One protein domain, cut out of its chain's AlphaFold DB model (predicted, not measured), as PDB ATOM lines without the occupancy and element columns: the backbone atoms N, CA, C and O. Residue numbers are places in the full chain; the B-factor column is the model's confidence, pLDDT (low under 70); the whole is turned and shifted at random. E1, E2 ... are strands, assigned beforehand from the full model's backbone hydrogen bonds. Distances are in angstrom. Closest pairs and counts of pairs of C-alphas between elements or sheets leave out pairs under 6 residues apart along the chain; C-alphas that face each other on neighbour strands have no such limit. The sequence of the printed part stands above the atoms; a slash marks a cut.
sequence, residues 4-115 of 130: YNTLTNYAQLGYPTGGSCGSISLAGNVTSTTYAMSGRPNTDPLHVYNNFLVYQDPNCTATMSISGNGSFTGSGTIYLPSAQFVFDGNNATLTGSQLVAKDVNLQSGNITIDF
ATOM      1  N   TYR A   4      43.286  50.066 -19.705       76.94
ATOM      2  CA  TYR A   4      41.844  49.837 -19.630       76.94
ATOM      3  C   TYR A   4      41.019  51.126 -19.668       76.94
ATOM      4  O   TYR A   4      41.486  52.181 -19.241       76.94
ATOM      5  N   ASN A   5      39.786  51.031 -20.174       75.19
ATOM      6  CA  ASN A   5      38.844  52.145 -20.286       75.19
ATOM      7  C   ASN A   5      37.386  51.667 -20.145       75.19
ATOM      8  O   ASN A   5      36.960  50.790 -20.895       75.19
ATOM      9  N   THR A   6      36.614  52.212 -19.195       70.50
ATOM     10  CA  THR A   6      35.280  51.681 -18.832       70.50
ATOM     11  C   THR A   6      34.246  52.771 -18.536       70.50
ATOM     12  O   THR A   6      34.589  53.749 -17.884       70.50
ATOM     13  N   LEU A   7      32.974  52.605 -18.940       61.97
ATOM     14  CA  LEU A   7      31.897  53.583 -18.656       61.97
ATOM     15  C   LEU A   7      31.353  53.524 -17.232       61.97
ATOM     16  O   LEU A   7      30.815  54.504 -16.720       61.97
ATOM     17  N   THR A   8      31.366  52.345 -16.628       52.53
ATOM     18  CA  THR A   8      30.615  52.112 -15.402       52.53
ATOM     19  C   THR A   8      31.476  52.341 -14.173       52.53
ATOM     20  O   THR A   8      32.703  52.211 -14.185       52.53
ATOM     21  N   ASN A   9      30.787  52.605 -13.067       45.31
ATOM     22  CA  ASN A   9      31.229  52.231 -11.734       45.31
ATOM     23  C   ASN A   9      31.383  50.701 -11.699       45.31
ATOM     24  O   ASN A   9      30.587  50.023 -11.051       45.31
ATOM     25  N   TYR A  10      32.343  50.136 -12.437       47.50
ATOM     26  CA  TYR A  10      32.693  48.727 -12.341       47.50
ATOM     27  C   TYR A  10      33.368  48.547 -10.982       47.50
ATOM     28  O   TYR A  10      34.587  48.567 -10.829       47.50
ATOM     29  N   ALA A  11      32.535  48.538  -9.946       46.53
ATOM     30  CA  ALA A  11      32.932  48.455  -8.566       46.53
ATOM     31  C   ALA A  11      33.377  47.023  -8.313       46.53
ATOM     32  O   ALA A  11      32.579  46.190  -7.913       46.53
ATOM     33  N   GLN A  12      34.653  46.744  -8.548       48.56
ATOM     34  CA  GLN A  12      35.405  45.824  -7.710       48.56
ATOM     35  C   GLN A  12      36.895  45.965  -8.030       48.56
ATOM     36  O   GLN A  12      37.312  45.681  -9.147       48.56
ATOM     37  N   LEU A  13      37.670  46.321  -6.989       47.81
ATOM     38  CA  LEU A  13      39.133  46.155  -6.823       47.81
ATOM     39  C   LEU A  13      40.054  47.342  -7.117       47.81
ATOM     40  O   LEU A  13      41.019  47.233  -7.869       47.81
ATOM     41  N   GLY A  14      39.841  48.460  -6.429       45.34
ATOM     42  CA  GLY A  14      40.935  49.416  -6.208       45.34
ATOM     43  C   GLY A  14      41.341  50.274  -7.409       45.34
ATOM     44  O   GLY A  14      42.339  50.982  -7.315       45.34
ATOM     45  N   TYR A  15      40.566  50.270  -8.493       44.94
ATOM     46  CA  TYR A  15      40.689  51.256  -9.565       44.94
ATOM     47  C   TYR A  15      39.622  52.348  -9.413       44.94
ATOM     48  O   TYR A  15      38.503  52.045  -8.988       44.94
ATOM     49  N   PRO A  16      39.958  53.620  -9.699       40.34
ATOM     50  CA  PRO A  16      39.058  54.741  -9.462       40.34
ATOM     51  C   PRO A  16      37.762  54.575 -10.262       40.34
ATOM     52  O   PRO A  16      37.773  54.406 -11.479       40.34
ATOM     53  N   THR A  17      36.639  54.616  -9.548       41.34
ATOM     54  CA  THR A  17      35.284  54.704 -10.098       41.34
ATOM     55  C   THR A  17      35.142  55.938 -10.987       41.34
ATOM     56  O   THR A  17      35.479  57.038 -10.552       41.34
ATOM     57  N   GLY A  18      34.594  55.748 -12.191       47.22
ATOM     58  CA  GLY A  18      34.364  56.805 -13.177       47.22
ATOM     59  C   GLY A  18      35.419  56.806 -14.279       47.22
ATOM     60  O   GLY A  18      36.329  57.630 -14.274       47.22
ATOM     61  N   GLY A  19      35.299  55.888 -15.240       54.56
ATOM     62  CA  GLY A  19      36.043  56.019 -16.490       54.56
ATOM     63  C   GLY A  19      35.290  56.939 -17.452       54.56
ATOM     64  O   GLY A  19      34.062  56.945 -17.513       54.56
ATOM     65  N   SER A  20      36.031  57.771 -18.177       65.38
ATOM     66  CA  SER A  20      35.478  58.808 -19.055       65.38
ATOM     67  C   SER A  20      35.198  58.326 -20.481       65.38
ATOM     68  O   SER A  20      34.851  59.146 -21.329       65.38
ATOM     69  N   CYS A  21      35.403  57.035 -20.779       73.06
ATOM     70  CA  CYS A  21      35.641  56.572 -22.150       73.06
ATOM     71  C   CYS A  21      36.625  57.484 -22.890       73.06
ATOM     72  O   CYS A  21      36.360  57.915 -24.007       73.06
ATOM     73  N   GLY A  22      37.745  57.827 -22.256       76.88
ATOM     74  CA  GLY A  22      38.770  58.651 -22.893       76.88
ATOM     75  C   GLY A  22      39.425  57.927 -24.071       76.88
ATOM     76  O   GLY A  22      39.361  56.704 -24.172       76.88
ATOM     77  N   SER A  23      40.081  58.659 -24.964       77.38
ATOM     78  CA  SER A  23      40.929  58.044 -25.985       77.38
ATOM     79  C   SER A  23      42.176  57.423 -25.346       77.38
ATOM     80  O   SER A  23      42.821  58.027 -24.487       77.38
ATOM     81  N   ILE A  24      42.535  56.213 -25.778       79.50
ATOM     82  CA  ILE A  24      43.813  55.582 -25.427       79.50
ATOM     83  C   ILE A  24      44.792  55.939 -26.545       79.50
ATOM     84  O   ILE A  24      44.572  55.568 -27.695       79.50
ATOM     85  N   SER A  25      45.864  56.669 -26.236       83.81
ATOM     86  CA  SER A  25      46.890  57.010 -27.226       83.81
ATOM     87  C   SER A  25      48.266  56.570 -26.750       83.81
ATOM     88  O   SER A  25      48.721  56.963 -25.677       83.81
ATOM     89  N   LEU A  26      48.916  55.738 -27.559       78.56
ATOM     90  CA  LEU A  26      50.296  55.306 -27.390       78.56
ATOM     91  C   LEU A  26      51.123  56.004 -28.472       78.56
ATOM     92  O   LEU A  26      51.134  55.574 -29.621       78.56
ATOM     93  N   ALA A  27      51.767  57.115 -28.115       80.31
ATOM     94  CA  ALA A  27      52.550  57.922 -29.044       80.31
ATOM     95  C   ALA A  27      54.016  58.004 -28.609       80.31
ATOM     96  O   ALA A  27      54.307  58.209 -27.428       80.31
ATOM     97  N   GLY A  28      54.950  57.882 -29.553       73.50
ATOM     98  CA  GLY A  28      56.366  58.077 -29.254       73.50
ATOM     99  C   GLY A  28      57.324  57.674 -30.372       73.50
ATOM    100  O   GLY A  28      56.964  57.001 -31.330       73.50
ATOM    101  N   ASN A  29      58.584  58.084 -30.221       74.25
ATOM    102  CA  ASN A  29      59.679  57.742 -31.142       74.25
ATOM    103  C   ASN A  29      60.629  56.677 -30.570       74.25
ATOM    104  O   ASN A  29      61.678  56.399 -31.144       74.25
ATOM    105  N   VAL A  30      60.288  56.109 -29.413       72.69
ATOM    106  CA  VAL A  30      61.090  55.096 -28.721       72.69
ATOM    107  C   VAL A  30      60.501  53.710 -28.936       72.69
ATOM    108  O   VAL A  30      59.289  53.559 -29.096       72.69
ATOM    109  N   THR A  31      61.360  52.691 -28.899       77.19
ATOM    110  CA  THR A  31      60.882  51.305 -28.891       77.19
ATOM    111  C   THR A  31      60.169  51.032 -27.573       77.19
ATOM    112  O   THR A  31      60.755  51.204 -26.506       77.19
ATOM    113  N   SER A  32      58.905  50.628 -27.652       75.44
ATOM    114  CA  SER A  32      58.047  50.379 -26.497       75.44
ATOM    115  C   SER A  32      57.584  48.930 -26.512       75.44
ATOM    116  O   SER A  32      56.898  48.515 -27.443       75.44
ATOM    117  N   THR A  33      57.932  48.177 -25.468       81.50
ATOM    118  CA  THR A  33      57.450  46.804 -25.282       81.50
ATOM    119  C   THR A  33      56.413  46.766 -24.173       81.50
ATOM    120  O   THR A  33      56.694  47.136 -23.030       81.50
ATOM    121  N   THR A  34      55.208  46.305 -24.489       79.69
ATOM    122  CA  THR A  34      54.104  46.224 -23.534       79.69
ATOM    123  C   THR A  34      53.544  44.814 -23.465       79.69
ATOM    124  O   THR A  34      53.139  44.243 -24.471       79.69
ATOM    125  N   TYR A  35      53.474  44.278 -22.253       81.38
ATOM    126  CA  TYR A  35      52.920  42.954 -21.992       81.38
ATOM    127  C   TYR A  35      51.502  43.039 -21.442       81.38
ATOM    128  O   TYR A  35      51.194  43.972 -20.679       81.38
ATOM    129  N   ALA A  36      50.708  42.030 -21.796       81.81
ATOM    130  CA  ALA A  36      49.410  41.743 -21.213       81.81
ATOM    131  C   ALA A  36      49.454  41.660 -19.685       81.81
ATOM    132  O   ALA A  36      50.500  41.417 -19.076       81.81
ATOM    133  N   MET A  37      48.293  41.806 -19.053       81.88
ATOM    134  CA  MET A  37      48.134  41.380 -17.669       81.88
ATOM    135  C   MET A  37      48.296  39.858 -17.584       81.88
ATOM    136  O   MET A  37      47.701  39.128 -18.367       81.88
ATOM    137  N   SER A  38      49.082  39.368 -16.632       84.88
ATOM    138  CA  SER A  38      49.301  37.934 -16.438       84.88
ATOM    139  C   SER A  38      49.406  37.592 -14.957       84.88
ATOM    140  O   SER A  38      49.727  38.447 -14.129       84.88
ATOM    141  N   GLY A  39      49.200  36.317 -14.620       82.25
ATOM    142  CA  GLY A  39      49.493  35.787 -13.285       82.25
ATOM    143  C   GLY A  39      48.500  36.188 -12.192       82.25
ATOM    144  O   GLY A  39      48.785  35.973 -11.016       82.25
ATOM    145  N   ARG A  40      47.335  36.749 -12.544       80.94
ATOM    146  CA  ARG A  40      46.272  37.015 -11.567       80.94
ATOM    147  C   ARG A  40      45.582  35.697 -11.188       80.94
ATOM    148  O   ARG A  40      45.077  35.027 -12.094       80.94
ATOM    149  N   PRO A  41      45.553  35.296  -9.905       83.19
ATOM    150  CA  PRO A  41      44.880  34.070  -9.474       83.19
ATOM    151  C   PRO A  41      43.359  34.205  -9.605       83.19
ATOM    152  O   PRO A  41      42.844  35.311  -9.527       83.19
ATOM    153  N   ASN A  42      42.622  33.096  -9.722       80.75
ATOM    154  CA  ASN A  42      41.155  33.105  -9.898       80.75
ATOM    155  C   ASN A  42      40.387  33.793  -8.750       80.75
ATOM    156  O   ASN A  42      39.212  34.116  -8.891       80.75
ATOM    157  N   THR A  43      41.035  33.978  -7.600       80.75
ATOM    158  CA  THR A  43      40.500  34.699  -6.439       80.75
ATOM    159  C   THR A  43      40.671  36.214  -6.537       80.75
ATOM    160  O   THR A  43      40.018  36.937  -5.790       80.75
ATOM    161  N   ASP A  44      41.546  36.696  -7.423       75.06
ATOM    162  CA  ASP A  44      41.702  38.109  -7.749       75.06
ATOM    163  C   ASP A  44      40.658  38.462  -8.812       75.06
ATOM    164  O   ASP A  44      40.699  37.907  -9.907       75.06
ATOM    165  N   PRO A  45      39.715  39.372  -8.557       72.12
ATOM    166  CA  PRO A  45      38.691  39.647  -9.552       72.12
ATOM    167  C   PRO A  45      39.167  40.515 -10.739       72.12
ATOM    168  O   PRO A  45      38.380  40.783 -11.642       72.12
ATOM    169  N   LEU A  46      40.463  40.856 -10.820       73.88
ATOM    170  CA  LEU A  46      41.128  41.285 -12.058       73.88
ATOM    171  C   LEU A  46      41.579  40.105 -12.933       73.88
ATOM    172  O   LEU A  46      42.047  40.322 -14.046       73.88
ATOM    173  N   HIS A  47      41.437  38.862 -12.464       76.50
ATOM    174  CA  HIS A  47      41.747  37.646 -13.223       76.50
ATOM    175  C   HIS A  47      41.067  37.603 -14.590       76.50
ATOM    176  O   HIS A  47      41.657  37.111 -15.547       76.50
ATOM    177  N   VAL A  48      39.868  38.177 -14.696       76.69
ATOM    178  CA  VAL A  48      39.124  38.298 -15.958       76.69
ATOM    179  C   VAL A  48      39.882  39.082 -17.034       76.69
ATOM    180  O   VAL A  48      39.598  38.910 -18.213       76.69
ATOM    181  N   TYR A  49      40.855  39.912 -16.642       78.50
ATOM    182  CA  TYR A  49      41.700  40.686 -17.548       78.50
ATOM    183  C   TYR A  49      43.046  40.015 -17.850       78.50
ATOM    184  O   TYR A  49      43.857  40.593 -18.573       78.50
ATOM    185  N   ASN A  50      43.309  38.806 -17.339       82.75
ATOM    186  CA  ASN A  50      44.489  38.055 -17.763       82.75
ATOM    187  C   ASN A  50      44.501  37.906 -19.290       82.75
ATOM    188  O   ASN A  50      43.473  37.683 -19.929       82.75
ATOM    189  N   ASN A  51      45.692  38.036 -19.859       84.88
ATOM    190  CA  ASN A  51      45.988  38.035 -21.283       84.88
ATOM    191  C   ASN A  51      45.358  39.190 -22.081       84.88
ATOM    192  O   ASN A  51      45.451  39.190 -23.309       84.88
ATOM    193  N   PHE A  52      44.787  40.211 -21.432       82.50
ATOM    194  CA  PHE A  52      44.493  41.485 -22.087       82.50
ATOM    195  C   PHE A  52      45.693  42.427 -21.992       82.50
ATOM    196  O   PHE A  52      46.263  42.649 -20.922       82.50
ATOM    197  N   LEU A  53      46.055  43.007 -23.131       84.00
ATOM    198  CA  LEU A  53      46.951  44.153 -23.224       84.00
ATOM    199  C   LEU A  53      46.164  45.461 -23.138       84.00
ATOM    200  O   LEU A  53      46.561  46.377 -22.416       84.00
ATOM    201  N   VAL A  54      45.036  45.518 -23.849       84.25
ATOM    202  CA  VAL A  54      44.115  46.655 -23.849       84.25
ATOM    203  C   VAL A  54      42.691  46.140 -23.696       84.25
ATOM    204  O   VAL A  54      42.281  45.242 -24.429       84.25
ATOM    205  N   TYR A  55      41.934  46.730 -22.778       83.94
ATOM    206  CA  TYR A  55      40.502  46.492 -22.633       83.94
ATOM    207  C   TYR A  55      39.728  47.806 -22.688       83.94
ATOM    208  O   TYR A  55      39.970  48.725 -21.911       83.94
ATOM    209  N   GLN A  56      38.747  47.884 -23.570       83.75
ATOM    210  CA  GLN A  56      37.795  48.973 -23.626       83.75
ATOM    211  C   GLN A  56      36.381  48.405 -23.560       83.75
ATOM    212  O   GLN A  56      36.022  47.502 -24.316       83.75
ATOM    213  N   ASP A  57      35.596  48.940 -22.626       81.31
ATOM    214  CA  ASP A  57      34.206  48.551 -22.405       81.31
ATOM    215  C   ASP A  57      33.409  48.644 -23.718       81.31
ATOM    216  O   ASP A  57      33.584  49.613 -24.464       81.31
ATOM    217  N   PRO A  58      32.522  47.676 -24.019       82.62
ATOM    218  CA  PRO A  58      31.711  47.703 -25.234       82.62
ATOM    219  C   PRO A  58      30.845  48.953 -25.408       82.62
ATOM    220  O   PRO A  58      30.398  49.236 -26.514       82.62
ATOM    221  N   ASN A  59      30.593  49.719 -24.354       82.94
ATOM    222  CA  ASN A  59      29.867  50.977 -24.456       82.94
ATOM    223  C   ASN A  59      30.787  52.182 -24.746       82.94
ATOM    224  O   ASN A  59      30.298  53.266 -25.062       82.94
ATOM    225  N   CYS A  60      32.111  52.018 -24.659       82.88
ATOM    226  CA  CYS A  60      33.084  53.046 -25.016       82.88
ATOM    227  C   CYS A  60      33.398  53.024 -26.516       82.88
ATOM    228  O   CYS A  60      33.922  52.046 -27.052       82.88
ATOM    229  N   THR A  61      33.173  54.155 -27.180       87.62
ATOM    230  CA  THR A  61      33.405  54.335 -28.624       87.62
ATOM    231  C   THR A  61      34.652  55.154 -28.953       87.62
ATOM    232  O   THR A  61      34.985  55.313 -30.127       87.62
ATOM    233  N   ALA A  62      35.353  55.676 -27.942       88.38
ATOM    234  CA  ALA A  62      36.532  56.505 -28.146       88.38
ATOM    235  C   ALA A  62      37.666  55.730 -28.820       88.38
ATOM    236  O   ALA A  62      37.947  54.584 -28.475       88.38
ATOM    237  N   THR A  63      38.317  56.384 -29.776       89.62
ATOM    238  CA  THR A  63      39.382  55.791 -30.581       89.62
ATOM    239  C   THR A  63      40.602  55.440 -29.734       89.62
ATOM    240  O   THR A  63      41.064  56.240 -28.912       89.62
ATOM    241  N   MET A  64      41.155  54.258 -29.994       86.75
ATOM    242  CA  MET A  64      42.488  53.870 -29.553       86.75
ATOM    243  C   MET A  64      43.470  54.119 -30.696       86.75
ATOM    244  O   MET A  64      43.194  53.747 -31.834       86.75
ATOM    245  N   SER A  65      44.592  54.774 -30.411       88.06
ATOM    246  CA  SER A  65      45.614  55.091 -31.409       88.06
ATOM    247  C   SER A  65      46.995  54.644 -30.955       88.06
ATOM    248  O   SER A  65      47.375  54.855 -29.802       88.06
ATOM    249  N   ILE A  66      47.764  54.077 -31.877       83.00
ATOM    250  CA  ILE A  66      49.212  53.937 -31.734       83.00
ATOM    251  C   ILE A  66      49.857  54.755 -32.848       83.00
ATOM    252  O   ILE A  66      49.506  54.580 -34.015       83.00
ATOM    253  N   SER A  67      50.767  55.659 -32.492       82.94
ATOM    254  CA  SER A  67      51.402  56.568 -33.449       82.94
ATOM    255  C   SER A  67      52.868  56.865 -33.133       82.94
ATOM    256  O   SER A  67      53.337  56.683 -32.007       82.94
ATOM    257  N   GLY A  68      53.595  57.354 -34.136       75.75
ATOM    258  CA  GLY A  68      54.988  57.791 -34.008       75.75
ATOM    259  C   GLY A  68      55.995  56.891 -34.721       75.75
ATOM    260  O   GLY A  68      55.649  55.876 -35.317       75.75
ATOM    261  N   ASN A  69      57.269  57.281 -34.693       75.19
ATOM    262  CA  ASN A  69      58.314  56.616 -35.483       75.19
ATOM    263  C   ASN A  69      59.069  55.526 -34.702       75.19
ATOM    264  O   ASN A  69      60.094  55.034 -35.173       75.19
ATOM    265  N   GLY A  70      58.617  55.202 -33.488       67.94
ATOM    266  CA  GLY A  70      59.178  54.131 -32.669       67.94
ATOM    267  C   GLY A  70      58.575  52.765 -32.999       67.94
ATOM    268  O   GLY A  70      57.479  52.674 -33.540       67.94
ATOM    269  N   SER A  71      59.269  51.694 -32.608       75.69
ATOM    270  CA  SER A  71      58.735  50.332 -32.713       75.69
ATOM    271  C   SER A  71      57.829  50.019 -31.523       75.69
ATOM    272  O   SER A  71      58.260  50.128 -30.375       75.69
ATOM    273  N   PHE A  72      56.598  49.578 -31.769       75.19
ATOM    274  CA  PHE A  72      55.717  49.081 -30.709       75.19
ATOM    275  C   PHE A  72      55.656  47.557 -30.755       75.19
ATOM    276  O   PHE A  72      55.243  46.994 -31.766       75.19
ATOM    277  N   THR A  73      56.048  46.905 -29.660       80.12
ATOM    278  CA  THR A  73      55.920  45.456 -29.500       80.12
ATOM    279  C   THR A  73      54.934  45.140 -28.387       80.12
ATOM    280  O   THR A  73      55.190  45.434 -27.220       80.12
ATOM    281  N   GLY A  74      53.799  44.539 -28.734       77.56
ATOM    282  CA  GLY A  74      52.759  44.162 -27.775       77.56
ATOM    283  C   GLY A  74      52.507  42.661 -27.761       77.56
ATOM    284  O   GLY A  74      52.573  42.043 -28.817       77.56
ATOM    285  N   SER A  75      52.195  42.089 -26.596       83.31
ATOM    286  CA  SER A  75      51.633  40.735 -26.489       83.31
ATOM    287  C   SER A  75      50.323  40.738 -25.710       83.31
ATOM    288  O   SER A  75      50.154  41.536 -24.785       83.31
ATOM    289  N   GLY A  76      49.392  39.857 -26.086       82.06
ATOM    290  CA  GLY A  76      48.050  39.757 -25.509       82.06
ATOM    291  C   GLY A  76      46.936  40.381 -26.339       82.06
ATOM    292  O   GLY A  76      47.115  40.808 -27.478       82.06
ATOM    293  N   THR A  77      45.744  40.419 -25.759       86.50
ATOM    294  CA  THR A  77      44.504  40.799 -26.442       86.50
ATOM    295  C   THR A  77      44.258  42.296 -26.359       86.50
ATOM    296  O   THR A  77      44.282  42.884 -25.278       86.50
ATOM    297  N   ILE A  78      43.999  42.907 -27.506       86.75
ATOM    298  CA  ILE A  78      43.513  44.273 -27.650       86.75
ATOM    299  C   ILE A  78      42.014  44.175 -27.934       86.75
ATOM    300  O   ILE A  78      41.615  43.741 -29.013       86.75
ATOM    301  N   TYR A  79      41.186  44.544 -26.958       87.12
ATOM    302  CA  TYR A  79      39.730  44.430 -27.022       87.12
ATOM    303  C   TYR A  79      39.066  45.801 -26.918       87.12
ATOM    304  O   TYR A  79      39.087  46.427 -25.866       87.12
ATOM    305  N   LEU A  80      38.492  46.262 -28.025       88.50
ATOM    306  CA  LEU A  80      37.756  47.517 -28.192       88.50
ATOM    307  C   LEU A  80      36.592  47.312 -29.186       88.50
ATOM    308  O   LEU A  80      36.568  47.891 -30.271       88.50
ATOM    309  N   PRO A  81      35.595  46.480 -28.840       88.25
ATOM    310  CA  PRO A  81      34.609  45.954 -29.790       88.25
ATOM    311  C   PRO A  81      33.701  47.024 -30.416       88.25
ATOM    312  O   PRO A  81      33.105  46.776 -31.458       88.25
ATOM    313  N   SER A  82      33.608  48.209 -29.806       88.19
ATOM    314  CA  SER A  82      32.763  49.320 -30.271       88.19
ATOM    315  C   SER A  82      33.551  50.557 -30.698       88.19
ATOM    316  O   SER A  82      32.949  51.575 -31.044       88.19
ATOM    317  N   ALA A  83      34.882  50.486 -30.687       87.88
ATOM    318  CA  ALA A  83      35.759  51.604 -31.001       87.88
ATOM    319  C   ALA A  83      36.681  51.316 -32.183       87.88
ATOM    320  O   ALA A  83      36.948  50.167 -32.544       87.88
ATOM    321  N   GLN A  84      37.162  52.404 -32.779       91.75
ATOM    322  CA  GLN A  84      38.160  52.355 -33.833       91.75
ATOM    323  C   GLN A  84      39.555  52.154 -33.232       91.75
ATOM    324  O   GLN A  84      39.944  52.844 -32.286       91.75
ATOM    325  N   PHE A  85      40.313  51.242 -33.829       89.31
ATOM    326  CA  PHE A  85      41.752  51.108 -33.663       89.31
ATOM    327  C   PHE A  85      42.452  51.853 -34.803       89.31
ATOM    328  O   PHE A  85      42.255  51.511 -35.969       89.31
ATOM    329  N   VAL A  86      43.255  52.865 -34.486       90.00
ATOM    330  CA  VAL A  86      44.073  53.608 -35.453       90.00
ATOM    331  C   VAL A  86      45.534  53.248 -35.251       90.00
ATOM    332  O   VAL A  86      46.070  53.350 -34.147       90.00
ATOM    333  N   PHE A  87      46.185  52.863 -36.336       84.81
ATOM    334  CA  PHE A  87      47.591  52.521 -36.341       84.81
ATOM    335  C   PHE A  87      48.338  53.407 -37.341       84.81
ATOM    336  O   PHE A  87      48.260  53.199 -38.551       84.81
ATOM    337  N   ASP A  88      49.041  54.413 -36.820       84.12
ATOM    338  CA  ASP A  88      49.767  55.437 -37.582       84.12
ATOM    339  C   ASP A  88      51.204  55.591 -37.065       84.12
ATOM    340  O   ASP A  88      51.656  56.666 -36.662       84.12
ATOM    341  N   GLY A  89      51.912  54.464 -36.977       70.38
ATOM    342  CA  GLY A  89      53.294  54.420 -36.512       70.38
ATOM    343  C   GLY A  89      54.178  53.522 -37.366       70.38
ATOM    344  O   GLY A  89      53.725  52.506 -37.888       70.38
ATOM    345  N   ASN A  90      55.448  53.892 -37.515       66.75
ATOM    346  CA  ASN A  90      56.379  53.197 -38.399       66.75
ATOM    347  C   ASN A  90      56.919  51.925 -37.705       66.75
ATOM    348  O   ASN A  90      57.684  52.023 -36.750       66.75
ATOM    349  N   ASN A  91      56.519  50.744 -38.197       63.66
ATOM    350  CA  ASN A  91      56.873  49.394 -37.715       63.66
ATOM    351  C   ASN A  91      56.392  49.020 -36.291       63.66
ATOM    352  O   ASN A  91      57.193  49.010 -35.358       63.66
ATOM    353  N   ALA A  92      55.135  48.583 -36.116       62.06
ATOM    354  CA  ALA A  92      54.762  47.813 -34.919       62.06
ATOM    355  C   ALA A  92      54.557  46.329 -35.199       62.06
ATOM    356  O   ALA A  92      54.095  45.904 -36.257       62.06
ATOM    357  N   THR A  93      54.829  45.542 -34.170       66.56
ATOM    358  CA  THR A  93      54.661  44.097 -34.170       66.56
ATOM    359  C   THR A  93      53.831  43.718 -32.948       66.56
ATOM    360  O   THR A  93      54.222  43.978 -31.817       66.56
ATOM    361  N   LEU A  94      52.676  43.094 -33.146       63.91
ATOM    362  CA  LEU A  94      51.917  42.465 -32.069       63.91
ATOM    363  C   LEU A  94      52.215  40.960 -32.080       63.91
ATOM    364  O   LEU A  94      51.774  40.223 -32.959       63.91
ATOM    365  N   THR A  95      53.000  40.495 -31.116       62.00
ATOM    366  CA  THR A  95      53.422  39.093 -31.010       62.00
ATOM    367  C   THR A  95      52.596  38.383 -29.944       62.00
ATOM    368  O   THR A  95      52.626  38.777 -28.782       62.00
ATOM    369  N   GLY A  96      51.894  37.307 -30.300       59.72
ATOM    370  CA  GLY A  96      51.058  36.553 -29.359       59.72
ATOM    371  C   GLY A  96      49.792  37.316 -28.975       59.72
ATOM    372  O   GLY A  96      49.501  37.481 -27.790       59.72
ATOM    373  N   SER A  97      49.074  37.848 -29.965       72.00
ATOM    374  CA  SER A  97      47.998  38.816 -29.750       72.00
ATOM    375  C   SER A  97      46.710  38.473 -30.486       72.00
ATOM    376  O   SER A  97      46.704  37.820 -31.524       72.00
ATOM    377  N   GLN A  98      45.599  38.973 -29.950       85.00
ATOM    378  CA  GLN A  98      44.304  39.025 -30.625       85.00
ATOM    379  C   GLN A  98      43.877  40.491 -30.712       85.00
ATOM    380  O   GLN A  98      44.033  41.231 -29.742       85.00
ATOM    381  N   LEU A  99      43.330  40.912 -31.851       86.00
ATOM    382  CA  LEU A  99      42.725  42.230 -32.014       86.00
ATOM    383  C   LEU A  99      41.221  42.065 -32.232       86.00
ATOM    384  O   LEU A  99      40.795  41.429 -33.192       86.00
ATOM    385  N   VAL A 100      40.427  42.656 -31.343       89.12
ATOM    386  CA  VAL A 100      38.975  42.783 -31.470       89.12
ATOM    387  C   VAL A 100      38.657  44.269 -31.465       89.12
ATOM    388  O   VAL A 100      38.751  44.916 -30.427       89.12
ATOM    389  N   ALA A 101      38.302  44.815 -32.622       89.31
ATOM    390  CA  ALA A 101      37.941  46.219 -32.780       89.31
ATOM    391  C   ALA A 101      36.722  46.352 -33.694       89.31
ATOM    392  O   ALA A 101      36.488  45.476 -34.529       89.31
ATOM    393  N   LYS A 102      35.966  47.447 -33.559       91.25
ATOM    394  CA  LYS A 102      34.864  47.746 -34.484       91.25
ATOM    395  C   LYS A 102      35.395  48.048 -35.882       91.25
ATOM    396  O   LYS A 102      34.914  47.502 -36.866       91.25
ATOM    397  N   ASP A 103      36.391  48.926 -35.929       91.19
ATOM    398  CA  ASP A 103      37.027  49.410 -37.145       91.19
ATOM    399  C   ASP A 103      38.542  49.403 -36.937       91.19
ATOM    400  O   ASP A 103      39.031  49.829 -35.889       91.19
ATOM    401  N   VAL A 104      39.293  48.949 -37.939       88.69
ATOM    402  CA  VAL A 104      40.762  48.944 -37.928       88.69
ATOM    403  C   VAL A 104      41.243  49.850 -39.054       88.69
ATOM    404  O   VAL A 104      41.035  49.555 -40.228       88.69
ATOM    405  N   ASN A 105      41.871  50.967 -38.694       90.56
ATOM    406  CA  ASN A 105      42.436  51.939 -39.623       90.56
ATOM    407  C   ASN A 105      43.965  51.879 -39.561       90.56
ATOM    408  O   ASN A 105      44.574  52.391 -38.621       90.56
ATOM    409  N   LEU A 106      44.571  51.240 -40.561       86.56
ATOM    410  CA  LEU A 106      46.020  51.182 -40.735       86.56
ATOM    411  C   LEU A 106      46.427  52.303 -41.696       86.56
ATOM    412  O   LEU A 106      46.081  52.259 -42.875       86.56
ATOM    413  N   GLN A 107      47.116  53.320 -41.182       85.38
ATOM    414  CA  GLN A 107      47.599  54.460 -41.960       85.38
ATOM    415  C   GLN A 107      49.032  54.191 -42.432       85.38
ATOM    416  O   GLN A 107      49.251  53.334 -43.284       85.38
ATOM    417  N   SER A 108      50.025  54.877 -41.862       78.25
ATOM    418  CA  SER A 108      51.438  54.713 -42.232       78.25
ATOM    419  C   SER A 108      52.116  53.533 -41.524       78.25
ATOM    420  O   SER A 108      53.341  53.423 -41.545       78.25
ATOM    421  N   GLY A 109      51.340  52.681 -40.851       70.38
ATOM    422  CA  GLY A 109      51.858  51.621 -40.001       70.38
ATOM    423  C   GLY A 109      51.630  50.212 -40.523       70.38
ATOM    424  O   GLY A 109      50.618  49.906 -41.145       70.38
ATOM    425  N   ASN A 110      52.581  49.336 -40.205       74.31
ATOM    426  CA  ASN A 110      52.465  47.898 -40.416       74.31
ATOM    427  C   ASN A 110      52.071  47.229 -39.101       74.31
ATOM    428  O   ASN A 110      52.635  47.562 -38.060       74.31
ATOM    429  N   ILE A 111      51.140  46.278 -39.169       74.50
ATOM    430  CA  ILE A 111      50.742  45.426 -38.049       74.50
ATOM    431  C   ILE A 111      51.016  43.972 -38.429       74.50
ATOM    432  O   ILE A 111      50.541  43.479 -39.449       74.50
ATOM    433  N   THR A 112      51.796  43.282 -37.608       77.06
ATOM    434  CA  THR A 112      51.904  41.820 -37.658       77.06
ATOM    435  C   THR A 112      51.200  41.278 -36.430       77.06
ATOM    436  O   THR A 112      51.491  41.762 -35.341       77.06
ATOM    437  N   ILE A 113      50.277  40.331 -36.604       76.19
ATOM    438  CA  ILE A 113      49.599  39.633 -35.508       76.19
ATOM    439  C   ILE A 113      49.984  38.163 -35.601       76.19
ATOM    440  O   ILE A 113      49.588  37.482 -36.545       76.19
ATOM    441  N   ASP A 114      50.750  37.692 -34.625       77.25
ATOM    442  CA  ASP A 114      51.012  36.265 -34.439       77.25
ATOM    443  C   ASP A 114      50.099  35.747 -33.325       77.25
ATOM    444  O   ASP A 114      50.143  36.263 -32.207       77.25
ATOM    445  N   PHE A 115      49.208  34.807 -33.627       77.62
ATOM    446  CA  PHE A 115      48.252  34.298 -32.646       77.62
ATOM    447  C   PHE A 115      48.886  33.182 -31.811       77.62
ATOM    448  O   PHE A 115      49.313  32.164 -32.347       77.62
TER     449      PHE A 115
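This is residues 4 to 115 of the 130 residues of an uncharacterized protein of Chloroflexi bacterium 13_1_40CM_4_68_4 (UniProt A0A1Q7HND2). The chain is wound in stacked turns, a short solenoid in which the parallel strands of one turn lie beside those of the next: E1, E4, the later part of E5 and the end of E6 stack along one side, and E2, the first part of E5, the first part of E6 and E7 along another. The long strands E5 and E6 fold back within themselves as they wind, while two long stretches without named elements, residues 4 to 23 and 36 to 51, lie at one end of the longest axis. The printed part has 112 residues, with no named helix and seven named strands, E1 to E7 in chain order, in one branched, twisted, parallel sheet. The class is all strand, though under half of the residues are in named elements. The whole is compact, with a radius of gyration of the C-alphas of 14.1 A and spans of 39 by 27 by 23 A.

E5, residues 72 to 89, bends by 169 degrees at residue 78. On one side of it lie E2, residues 32 to 35, beside residues 72 to 75, E3, residues 52 to 56, beside residues 76 to 80, and E4, residues 64 to 68, beside residues 85 to 89. E6, residues 92 to 106, lies on the other side of E5, beside residues 72 to 87, and bends by 148 degrees at residue 99. The neighbours E5 and E6 are parallel, with N 78 and O 98 2.8 A apart and N 87 and O 105 2.8 A apart, within hydrogen-bond range. Also parallel to E5 and within that range are E2, with N 34 and O 73 at 2.9 A, E3, with N 56 and O 79 at 2.7 A, and E4, with N 86 and O 64 at 2.8 A. E1, residues 24 to 27, is an edge strand parallel to E4 at 6 degrees, with N 65 and O 24 within hydrogen-bond range at 2.8 A. E7, residues 111 to 114, is an edge strand parallel to E6, with N 94 and O 112 within hydrogen-bond range at 2.8 A. E1 and E7 are apart.

E1 begins at C-alpha 24 (43.813, 55.582, -25.427). From first to last C-alpha, E4 is 13.8 A long, E6 11.0 A and the bent E5 8.2 A. E7 ends at C-alpha 114 (51.012, 36.265, -34.439).

The C-alphas of Thr 43 and Ser 108, the two farthest apart, are 42.4 A from each other. The printed part has no cut. The link from E2 to E3, 16 residues, is long. Residues 4 to 5 pair with residues 55 to 56 of E3, parallel. The mean pLDDT of the printed part is 76.2; residues 7 to 20, residue 70 and residues 90 to 96 are under 70.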